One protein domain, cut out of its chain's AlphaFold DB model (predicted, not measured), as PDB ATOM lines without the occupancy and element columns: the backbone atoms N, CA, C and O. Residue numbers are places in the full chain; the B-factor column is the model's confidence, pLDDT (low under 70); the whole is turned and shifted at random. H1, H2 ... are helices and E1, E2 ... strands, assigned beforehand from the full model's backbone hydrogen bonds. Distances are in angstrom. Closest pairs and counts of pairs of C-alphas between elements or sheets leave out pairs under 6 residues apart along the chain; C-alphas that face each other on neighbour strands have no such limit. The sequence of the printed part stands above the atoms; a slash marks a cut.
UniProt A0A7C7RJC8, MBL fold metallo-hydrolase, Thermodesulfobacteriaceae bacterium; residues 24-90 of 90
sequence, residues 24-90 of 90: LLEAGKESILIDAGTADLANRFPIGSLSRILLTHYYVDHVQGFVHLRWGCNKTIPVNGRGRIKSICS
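This is residues 24 to 90 of the 90 residues of the protein "MBL fold metallo-hydrolase" of Thermodesulfobacteriaceae bacterium (UniProt A0A7C7RJC8). A strongly twisted sheet of five short strands makes a wall, and three four-residue helices gather with their links on one side of it; H3 only grazes the sheet, while H1 and H2 are not on it. The hairpin of E1 and E2 makes one edge of the wall and the hairpin of E4 and E5 the other, with E3 between them. The printed part has 67 residues, with the order E1, E2, H1, E3, H2, H3, E4, E5 along the chain. The sheet runs E1, E2, E3, E4, E5 and is mixed; the class is mixed, helices and strands, with under half of the residues in named elements. The whole is compact, with a radius of gyration of the C-alphas of 10.8 A, and spans 28 by 24 by 19 A.

E1 is residues 24 to 27, 10.0 A long, and begins at C-alpha 24 at (140.034, 159.836, 152.921). E2 is residues 30 to 34, 12.6 A. H1 is residues 41 to 44, 5.1 A, with C-alpha 41 at (145.078, 169.676, 150.472). E3 is residues 52 to 54, 6.7 A. H2 is residues 60 to 63, 5.2 A, and H3 is residues 66 to 69, 4.9 A. E4 is residues 76 to 80, 12.8 A. E5 is residues 87 to 89, 7.0 A, and ends at C-alpha 89 at (136.035, 175.404, 144.537).

E1 and E2, a hairpin, are antiparallel at 154 degrees, with N 25 and O 32 at 2.8 A, within hydrogen-bond range. E2 and E3 are parallel at 31 degrees, with N 54 and O 33 at 2.8 A. E3 and E4 are parallel at 27 degrees, with N 80 and O 53 at 2.8 A. E4 and E5, a hairpin, are antiparallel at 151 degrees, with N 77 and O 88 at 2.8 A. The pairing of E4 is staggered: residues 76 to 78 pair with E5, and 79 to 80 with E3. E2, H1, E3 and E3, H2 H3, E4 are strand-helix-strand units, two parallel neighbour strands with helices between, each with a right-handed crossover. H1 and H3 touch, their closest C-alphas being those of Ala 42 and Leu 69, 6.0 A apart. H3 grazes the sheet with its residues 66 to 69; its closest C-alphas to E5 are those of Leu 69 and Cys 89, 6.1 A apart. H2 and H3 meet only through their link, and H1 and H2 are apart. The three helices are too short for an O i to N i+4 pair inside them; in each, the one O i to N i+3 pair is within range.

The two C-alphas farthest apart, those of Gly 28 and Val 60, are 30.2 A apart. The printed part has no cut and ends at residue 90, the chain's last. No link is long. The mean pLDDT of the printed part is 93.2, and no printed residue is under 70.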
ATOM      1  N   LEU A  24     140.525 160.060 154.276       97.75
ATOM      2  CA  LEU A  24     140.034 159.836 152.921       97.75
ATOM      3  C   LEU A  24     139.317 158.484 152.887       97.75
ATOM      4  O   LEU A  24     139.905 157.466 153.245       97.75
ATOM      5  N   LEU A  25     138.055 158.487 152.472       97.50
ATOM      6  CA  LEU A  25     137.266 157.290 152.215       97.50
ATOM      7  C   LEU A  25     137.132 157.095 150.709       97.50
ATOM      8  O   LEU A  25     136.659 157.990 150.009       97.50
ATOM      9  N   GLU A  26     137.510 155.918 150.228       97.44
ATOM     10  CA  GLU A  26     137.430 155.560 148.813       97.44
ATOM     11  C   GLU A  26     136.490 154.366 148.644       97.44
ATOM     12  O   GLU A  26     136.657 153.330 149.290       97.44
ATOM     13  N   ALA A  27     135.473 154.523 147.796       92.44
ATOM     14  CA  ALA A  27     134.475 153.495 147.519       92.44
ATOM     15  C   ALA A  27     134.088 153.527 146.034       92.44
ATOM     16  O   ALA A  27     133.297 154.355 145.582       92.44
ATOM     17  N   GLY A  28     134.658 152.611 145.251       94.19
ATOM     18  CA  GLY A  28     134.458 152.585 143.804       94.19
ATOM     19  C   GLY A  28     135.017 153.845 143.140       94.19
ATOM     20  O   GLY A  28     136.224 154.057 143.143       94.19
ATOM     21  N   LYS A  29     134.139 154.667 142.554       92.88
ATOM     22  CA  LYS A  29     134.507 155.940 141.904       92.88
ATOM     23  C   LYS A  29     134.380 157.154 142.833       92.88
ATOM     24  O   LYS A  29     134.607 158.276 142.391       92.88
ATOM     25  N   GLU A  30     133.966 156.945 144.080       94.94
ATOM     26  CA  GLU A  30     133.784 158.013 145.057       94.94
ATOM     27  C   GLU A  30     135.025 158.158 145.939       94.94
ATOM     28  O   GLU A  30     135.458 157.190 146.567       94.94
ATOM     29  N   SER A  31     135.531 159.387 146.040       97.19
ATOM     30  CA  SER A  31     136.595 159.775 146.971       97.19
ATOM     31  C   SER A  31     136.070 160.884 147.883       97.19
ATOM     32  O   SER A  31     135.828 162.015 147.451       97.19
ATOM     33  N   ILE A  32     135.845 160.545 149.151       97.94
ATOM     34  CA  ILE A  32     135.205 161.401 150.153       97.94
ATOM     35  C   ILE A  32     136.237 161.784 151.210       97.94
ATOM     36  O   ILE A  32     136.761 160.920 151.907       97.94
ATOM     37  N   LEU A  33     136.491 163.078 151.376       98.06
ATOM     38  CA  LEU A  33     137.351 163.566 152.453       98.06
ATOM     39  C   LEU A  33     136.504 163.916 153.683       98.06
ATOM     40  O   LEU A  33     135.654 164.803 153.608       98.06
ATOM     41  N   ILE A  34     136.736 163.249 154.811       98.00
ATOM     42  CA  ILE A  34     136.177 163.646 156.107       98.00
ATOM     43  C   ILE A  34     137.146 164.618 156.770       98.00
ATOM     44  O   ILE A  34     138.285 164.248 157.057       98.00
ATOM     45  N   ASP A  35     136.650 165.824 157.036       97.81
ATOM     46  CA  ASP A  35     137.367 166.990 157.545       97.81
ATOM     47  C   ASP A  35     138.544 167.453 156.669       97.81
ATOM     48  O   ASP A  35     139.281 166.691 156.047       97.81
ATOM     49  N   ALA A  36     138.730 168.767 156.604       96.69
ATOM     50  CA  ALA A  36     139.659 169.432 155.697       96.69
ATOM     51  C   ALA A  36     140.664 170.297 156.469       96.69
ATOM     52  O   ALA A  36     140.984 171.425 156.097       96.69
ATOM     53  N   GLY A  37     141.162 169.750 157.575       96.00
ATOM     54  CA  GLY A  37     142.034 170.447 158.506       96.00
ATOM     55  C   GLY A  37     143.458 170.696 158.028       96.00
ATOM     56  O   GLY A  37     144.150 171.554 158.568       96.00
ATOM     57  N   THR A  38     143.953 169.948 157.043       94.69
ATOM     58  CA  THR A  38     145.352 170.099 156.619       94.69
ATOM     59  C   THR A  38     145.511 171.221 155.587       94.69
ATOM     60  O   THR A  38     144.675 171.384 154.711       94.69
ATOM     61  N   ALA A  39     146.598 171.994 155.652       92.62
ATOM     62  CA  ALA A  39     146.848 173.102 154.721       92.62
ATOM     63  C   ALA A  39     147.304 172.663 153.312       92.62
ATOM     64  O   ALA A  39     147.142 173.396 152.345       92.62
ATOM     65  N   ASP A  40     147.864 171.459 153.170       92.62
ATOM     66  CA  ASP A  40     148.444 170.958 151.917       92.62
ATOM     67  C   ASP A  40     147.433 170.220 151.016       92.62
ATOM     68  O   ASP A  40     147.849 169.492 150.116       92.62
ATOM     69  N   LEU A  41     146.120 170.396 151.225       93.19
ATOM     70  CA  LEU A  41     145.078 169.676 150.472       93.19
ATOM     71  C   LEU A  41     145.177 169.900 148.961       93.19
ATOM     72  O   LEU A  41     145.103 168.927 148.218       93.19
ATOM     73  N   ALA A  42     145.422 171.137 148.521       90.44
ATOM     74  CA  ALA A  42     145.567 171.470 147.099       90.44
ATOM     75  C   ALA A  42     146.736 170.728 146.420       90.44
ATOM     76  O   ALA A  42     146.693 170.459 145.227       90.44
ATOM     77  N   ASN A  43     147.768 170.350 147.185       91.81
ATOM     78  CA  ASN A  43     148.898 169.575 146.666       91.81
ATOM     79  C   ASN A  43     148.625 168.064 146.662       91.81
ATOM     80  O   ASN A  43     149.317 167.318 145.977       91.81
ATOM     81  N   ARG A  44     147.669 167.598 147.474       92.69
ATOM     82  CA  ARG A  44     147.337 166.172 147.614       92.69
ATOM     83  C   ARG A  44     146.224 165.727 146.684       92.69
ATOM     84  O   ARG A  44     146.211 164.569 146.284       92.69
ATOM     85  N   PHE A  45     145.291 166.624 146.394       92.75
ATOM     86  CA  PHE A  45     144.067 166.323 145.671       92.75
ATOM     87  C   PHE A  45     144.007 167.162 144.395       92.75
ATOM     88  O   PHE A  45     143.706 168.354 144.471       92.75
ATOM     89  N   PRO A  46     144.321 166.566 143.231       90.38
ATOM     90  CA  PRO A  46     144.134 167.212 141.940       90.38
ATOM     91  C   PRO A  46     142.680 167.635 141.701       90.38
ATOM     92  O   PRO A  46     141.744 167.081 142.281       90.38
ATOM     93  N   ILE A  47     142.480 168.570 140.771       90.25
ATOM     94  CA  ILE A  47     141.143 169.049 140.407       90.25
ATOM     95  C   ILE A  47     140.244 167.869 140.022       90.25
ATOM     96  O   ILE A  47     140.536 167.107 139.101       90.25
ATOM     97  N   GLY A  48     139.115 167.744 140.722       89.56
ATOM     98  CA  GLY A  48     138.130 166.693 140.476       89.56
ATOM     99  C   GLY A  48     138.483 165.313 141.033       89.56
ATOM    100  O   GLY A  48     137.735 164.381 140.757       89.56
ATOM    101  N   SER A  49     139.562 165.171 141.813       93.00
ATOM    102  CA  SER A  49     139.887 163.910 142.493       93.00
ATOM    103  C   SER A  49     139.033 163.657 143.738       93.00
ATOM    104  O   SER A  49     139.005 162.539 144.233       93.00
ATOM    105  N   LEU A  50     138.387 164.690 144.287       95.19
ATOM    106  CA  LEU A  50     137.447 164.569 145.401       95.19
ATOM    107  C   LEU A  50     136.016 164.674 144.887       95.19
ATOM    108  O   LEU A  50     135.650 165.655 144.237       95.19
ATOM    109  N   SER A  51     135.192 163.697 145.252       96.19
ATOM    110  CA  SER A  51     133.760 163.703 144.957       96.19
ATOM    111  C   SER A  51     132.990 164.603 145.919       96.19
ATOM    112  O   SER A  51     132.023 165.247 145.517       96.19
ATOM    113  N   ARG A  52     133.402 164.655 147.195       96.44
ATOM    114  CA  ARG A  52     132.813 165.524 148.230       96.44
ATOM    115  C   ARG A  52     133.720 165.672 149.452       96.44
ATOM    116  O   ARG A  52     134.614 164.857 149.682       96.44
ATOM    117  N   ILE A  53     133.399 166.656 150.286       97.44
ATOM    118  CA  ILE A  53     133.963 166.819 151.628       97.44
ATOM    119  C   ILE A  53     132.840 166.669 152.659       97.44
ATOM    120  O   ILE A  53     131.777 167.270 152.515       97.44
ATOM    121  N   LEU A  54     133.067 165.882 153.706       97.81
ATOM    122  CA  LEU A  54     132.171 165.735 154.849       97.81
ATOM    123  C   LEU A  54     132.815 166.391 156.073       97.81
ATOM    124  O   LEU A  54     133.861 165.950 156.528       97.81
ATOM    125  N   LEU A  55     132.191 167.433 156.612       97.62
ATOM    126  CA  LEU A  55     132.652 168.108 157.820       97.62
ATOM    127  C   LEU A  55     131.902 167.586 159.041       97.62
ATOM    128  O   LEU A  55     130.666 167.603 159.081       97.62
ATOM    129  N   THR A  56     132.652 167.185 160.062       96.56
ATOM    130  CA  THR A  56     132.097 166.809 161.365       96.56
ATOM    131  C   THR A  56     131.584 168.041 162.111       96.56
ATOM    132  O   THR A  56     130.483 168.033 162.662       96.56
ATOM    133  N   HIS A  57     132.355 169.128 162.079       95.31
ATOM    134  CA  HIS A  57     132.034 170.435 162.646       95.31
ATOM    135  C   HIS A  57     132.926 171.522 162.013       95.31
ATOM    136  O   HIS A  57     133.644 171.259 161.053       95.31
ATOM    137  N   TYR A  58     132.839 172.764 162.501       94.56
ATOM    138  CA  TYR A  58     133.446 173.944 161.859       94.56
ATOM    139  C   TYR A  58     134.526 174.617 162.716       94.56
ATOM    140  O   TYR A  58     134.756 175.819 162.575       94.56
ATOM    141  N   TYR A  59     135.191 173.871 163.605       95.75
ATOM    142  CA  TYR A  59     136.404 174.390 164.236       95.75
ATOM    143  C   TYR A  59     137.555 174.437 163.234       95.75
ATOM    144  O   TYR A  59     137.585 173.707 162.242       95.75
ATOM    145  N   VAL A  60     138.469 175.382 163.463       95.75
ATOM    146  CA  VAL A  60     139.498 175.793 162.497       95.75
ATOM    147  C   VAL A  60     140.366 174.615 162.067       95.75
ATOM    148  O   VAL A  60     140.657 174.463 160.885       95.75
ATOM    149  N   ASP A  61     140.712 173.732 162.991       96.00
ATOM    150  CA  ASP A  61     141.491 172.527 162.733       96.00
ATOM    151  C   ASP A  61     140.762 171.492 161.865       96.00
ATOM    152  O   ASP A  61     141.415 170.596 161.351       96.00
ATOM    153  N   HIS A  62     139.463 171.647 161.600       96.81
ATOM    154  CA  HIS A  62     138.697 170.809 160.673       96.81
ATOM    155  C   HIS A  62     138.392 171.495 159.329       96.81
ATOM    156  O   HIS A  62     138.006 170.816 158.379       96.81
ATOM    157  N   VAL A  63     138.589 172.817 159.204       95.69
ATOM    158  CA  VAL A  63     138.207 173.579 157.992       95.69
ATOM    159  C   VAL A  63     139.300 174.474 157.409       95.69
ATOM    160  O   VAL A  63     139.129 174.983 156.306       95.69
ATOM    161  N   GLN A  64     140.430 174.686 158.091       95.94
ATOM    162  CA  GLN A  64     141.448 175.653 157.651       95.94
ATOM    163  C   GLN A  64     142.019 175.370 156.252       95.94
ATOM    164  O   GLN A  64     142.384 176.307 155.543       95.94
ATOM    165  N   GLY A  65     142.030 174.113 155.800       94.75
ATOM    166  CA  GLY A  65     142.450 173.750 154.445       94.75
ATOM    167  C   GLY A  65     141.580 174.367 153.344       94.75
ATOM    168  O   GLY A  65     142.050 174.561 152.222       94.75
ATOM    169  N   PHE A  66     140.346 174.777 153.658       94.75
ATOM    170  CA  PHE A  66     139.466 175.476 152.718       94.75
ATOM    171  C   PHE A  66     140.043 176.816 152.256       94.75
ATOM    172  O   PHE A  66     139.797 177.231 151.126       94.75
ATOM    173  N   VAL A  67     140.850 177.490 153.079       93.19
ATOM    174  CA  VAL A  67     141.475 178.768 152.699       93.19
ATOM    175  C   VAL A  67     142.379 178.609 151.471       93.19
ATOM    176  O   VAL A  67     142.517 179.551 150.691       93.19
ATOM    177  N   HIS A  68     142.939 177.414 151.272       91.12
ATOM    178  CA  HIS A  68     143.772 177.089 150.118       91.12
ATOM    179  C   HIS A  68     142.950 176.594 148.924       91.12
ATOM    180  O   HIS A  68     143.252 176.969 147.796       91.12
ATOM    181  N   LEU A  69     141.891 175.810 149.160       90.12
ATOM    182  CA  LEU A  69     141.042 175.267 148.089       90.12
ATOM    183  C   LEU A  69     140.127 176.320 147.443       90.12
ATOM    184  O   LEU A  69     139.874 176.261 146.249       90.12
ATOM    185  N   ARG A  70     139.662 177.332 148.191       90.00
ATOM    186  CA  ARG A  70     138.628 178.284 147.723       90.00
ATOM    187  C   ARG A  70     138.979 179.106 146.478       90.00
ATOM    188  O   ARG A  70     138.093 179.747 145.928       90.00
ATOM    189  N   TRP A  71     140.247 179.131 146.078       88.88
ATOM    190  CA  TRP A  71     140.731 179.832 144.884       88.88
ATOM    191  C   TRP A  71     140.808 178.932 143.646       88.88
ATOM    192  O   TRP A  71     141.231 179.386 142.585       88.88
ATOM    193  N   GLY A  72     140.420 177.663 143.788       85.44
ATOM    194  CA  GLY A  72     140.265 176.731 142.685       85.44
ATOM    195  C   GLY A  72     139.320 177.259 141.606       85.44
ATOM    196  O   GLY A  72     138.469 178.117 141.856       85.44
ATOM    197  N   CYS A  73     139.478 176.756 140.388       83.12
ATOM    198  CA  CYS A  73     138.728 177.204 139.222       83.12
ATOM    199  C   CYS A  73     138.060 176.006 138.543       83.12
ATOM    200  O   CYS A  73     138.638 174.930 138.425       83.12
ATOM    201  N   ASN A  74     136.861 176.224 138.000       79.56
ATOM    202  CA  ASN A  74     136.154 175.308 137.093       79.56
ATOM    203  C   ASN A  74     135.550 174.027 137.694       79.56
ATOM    204  O   ASN A  74     134.735 173.401 137.014       79.56
ATOM    205  N   LYS A  75     135.853 173.638 138.940       86.56
ATOM    206  CA  LYS A  75     135.124 172.555 139.625       86.56
ATOM    207  C   LYS A  75     134.682 172.933 141.029       86.56
ATOM    208  O   LYS A  75     135.426 173.521 141.801       86.56
ATOM    209  N   THR A  76     133.460 172.532 141.358       93.12
ATOM    210  CA  THR A  76     132.858 172.716 142.677       93.12
ATOM    211  C   THR A  76     132.829 171.378 143.400       93.12
ATOM    212  O   THR A  76     132.254 170.416 142.892       93.12
ATOM    213  N   ILE A  77     133.412 171.323 144.594       95.31
ATOM    214  CA  ILE A  77     133.338 170.179 145.499       95.31
ATOM    215  C   ILE A  77     132.161 170.409 146.452       95.31
ATOM    216  O   ILE A  77     132.147 171.418 147.166       95.31
ATOM    217  N   PRO A  78     131.165 169.512 146.498       96.75
ATOM    218  CA  PRO A  78     130.088 169.601 147.473       96.75
ATOM    219  C   PRO A  78     130.616 169.359 148.895       96.75
ATOM    220  O   PRO A  78     131.452 168.485 149.131       96.75
ATOM    221  N   VAL A  79     130.096 170.132 149.849       97.12
ATOM    222  CA  VAL A  79     130.428 170.042 151.275       97.12
ATOM    223  C   VAL A  79     129.179 169.633 152.054       97.12
ATOM    224  O   VAL A  79     128.183 170.357 152.103       97.12
ATOM    225  N   ASN A  80     129.236 168.463 152.684       96.75
ATOM    226  CA  ASN A  80     128.205 167.946 153.574       96.75
ATOM    227  C   ASN A  80     128.593 168.217 155.036       96.75
ATOM    228  O   ASN A  80     129.751 168.084 155.411       96.75
ATOM    229  N   GLY A  81     127.626 168.586 155.874       92.44
ATOM    230  CA  GLY A  81     127.843 168.896 157.289       92.44
ATOM    231  C   GLY A  81     126.701 169.744 157.850       92.44
ATOM    232  O   GLY A  81     125.818 170.183 157.107       92.44
ATOM    233  N   ARG A  82     126.700 169.995 159.165       87.75
ATOM    234  CA  ARG A  82     125.626 170.766 159.830       87.75
ATOM    235  C   ARG A  82     125.665 172.282 159.577       87.75
ATOM    236  O   ARG A  82     124.765 172.986 160.019       87.75
ATOM    237  N   GLY A  83     126.678 172.807 158.893       86.31
ATOM    238  CA  GLY A  83     126.865 174.248 158.722       86.31
ATOM    239  C   GLY A  83     126.394 174.790 157.377       86.31
ATOM    240  O   GLY A  83     125.738 174.120 156.570       86.31
ATOM    241  N   ARG A  84     126.721 176.068 157.159       88.06
ATOM    242  CA  ARG A  84     126.273 176.847 155.996       88.06
ATOM    243  C   ARG A  84     127.144 176.669 154.752       88.06
ATOM    244  O   ARG A  84     126.660 176.939 153.662       88.06
ATOM    245  N   ILE A  85     128.387 176.201 154.889       89.31
ATOM    246  CA  ILE A  85     129.250 175.923 153.733       89.31
ATOM    247  C   ILE A  85     128.697 174.691 153.016       89.31
ATOM    248  O   ILE A  85     128.706 173.601 153.587       89.31
ATOM    249  N   LYS A  86     128.177 174.886 151.799       92.25
ATOM    250  CA  LYS A  86     127.583 173.822 150.971       92.25
ATOM    251  C   LYS A  86     128.501 173.337 149.859       92.25
ATOM    252  O   LYS A  86     128.290 172.253 149.325       92.25
ATOM    253  N   SER A  87     129.519 174.117 149.526       93.25
ATOM    254  CA  SER A  87     130.501 173.765 148.514       93.25
ATOM    255  C   SER A  87     131.763 174.614 148.635       93.25
ATOM    256  O   SER A  87     131.769 175.645 149.312       93.25
ATOM    257  N   ILE A  88     132.827 174.169 147.970       93.19
ATOM    258  CA  ILE A  88     134.072 174.913 147.779       93.19
ATOM    259  C   ILE A  88     134.629 174.653 146.380       93.19
ATOM    260  O   ILE A  88     134.383 173.593 145.809       93.19
ATOM    261  N   CYS A  89     135.354 175.609 145.811       88.00
ATOM    262  CA  CYS A  89     136.035 175.404 144.537       88.00
ATOM    263  C   CYS A  89     137.229 174.444 144.695       88.00
ATOM    264  O   CYS A  89     137.808 174.344 145.779       88.00
ATOM    265  N   SER A  90     137.551 173.719 143.621       78.50
ATOM    266  CA  SER A  90     138.720 172.843 143.478       78.50
ATOM    267  C   SER A  90     139.687 173.377 142.448       78.50
ATOM    268  O   SER A  90     139.222 173.985 141.459       78.50
TER     269      SER A  90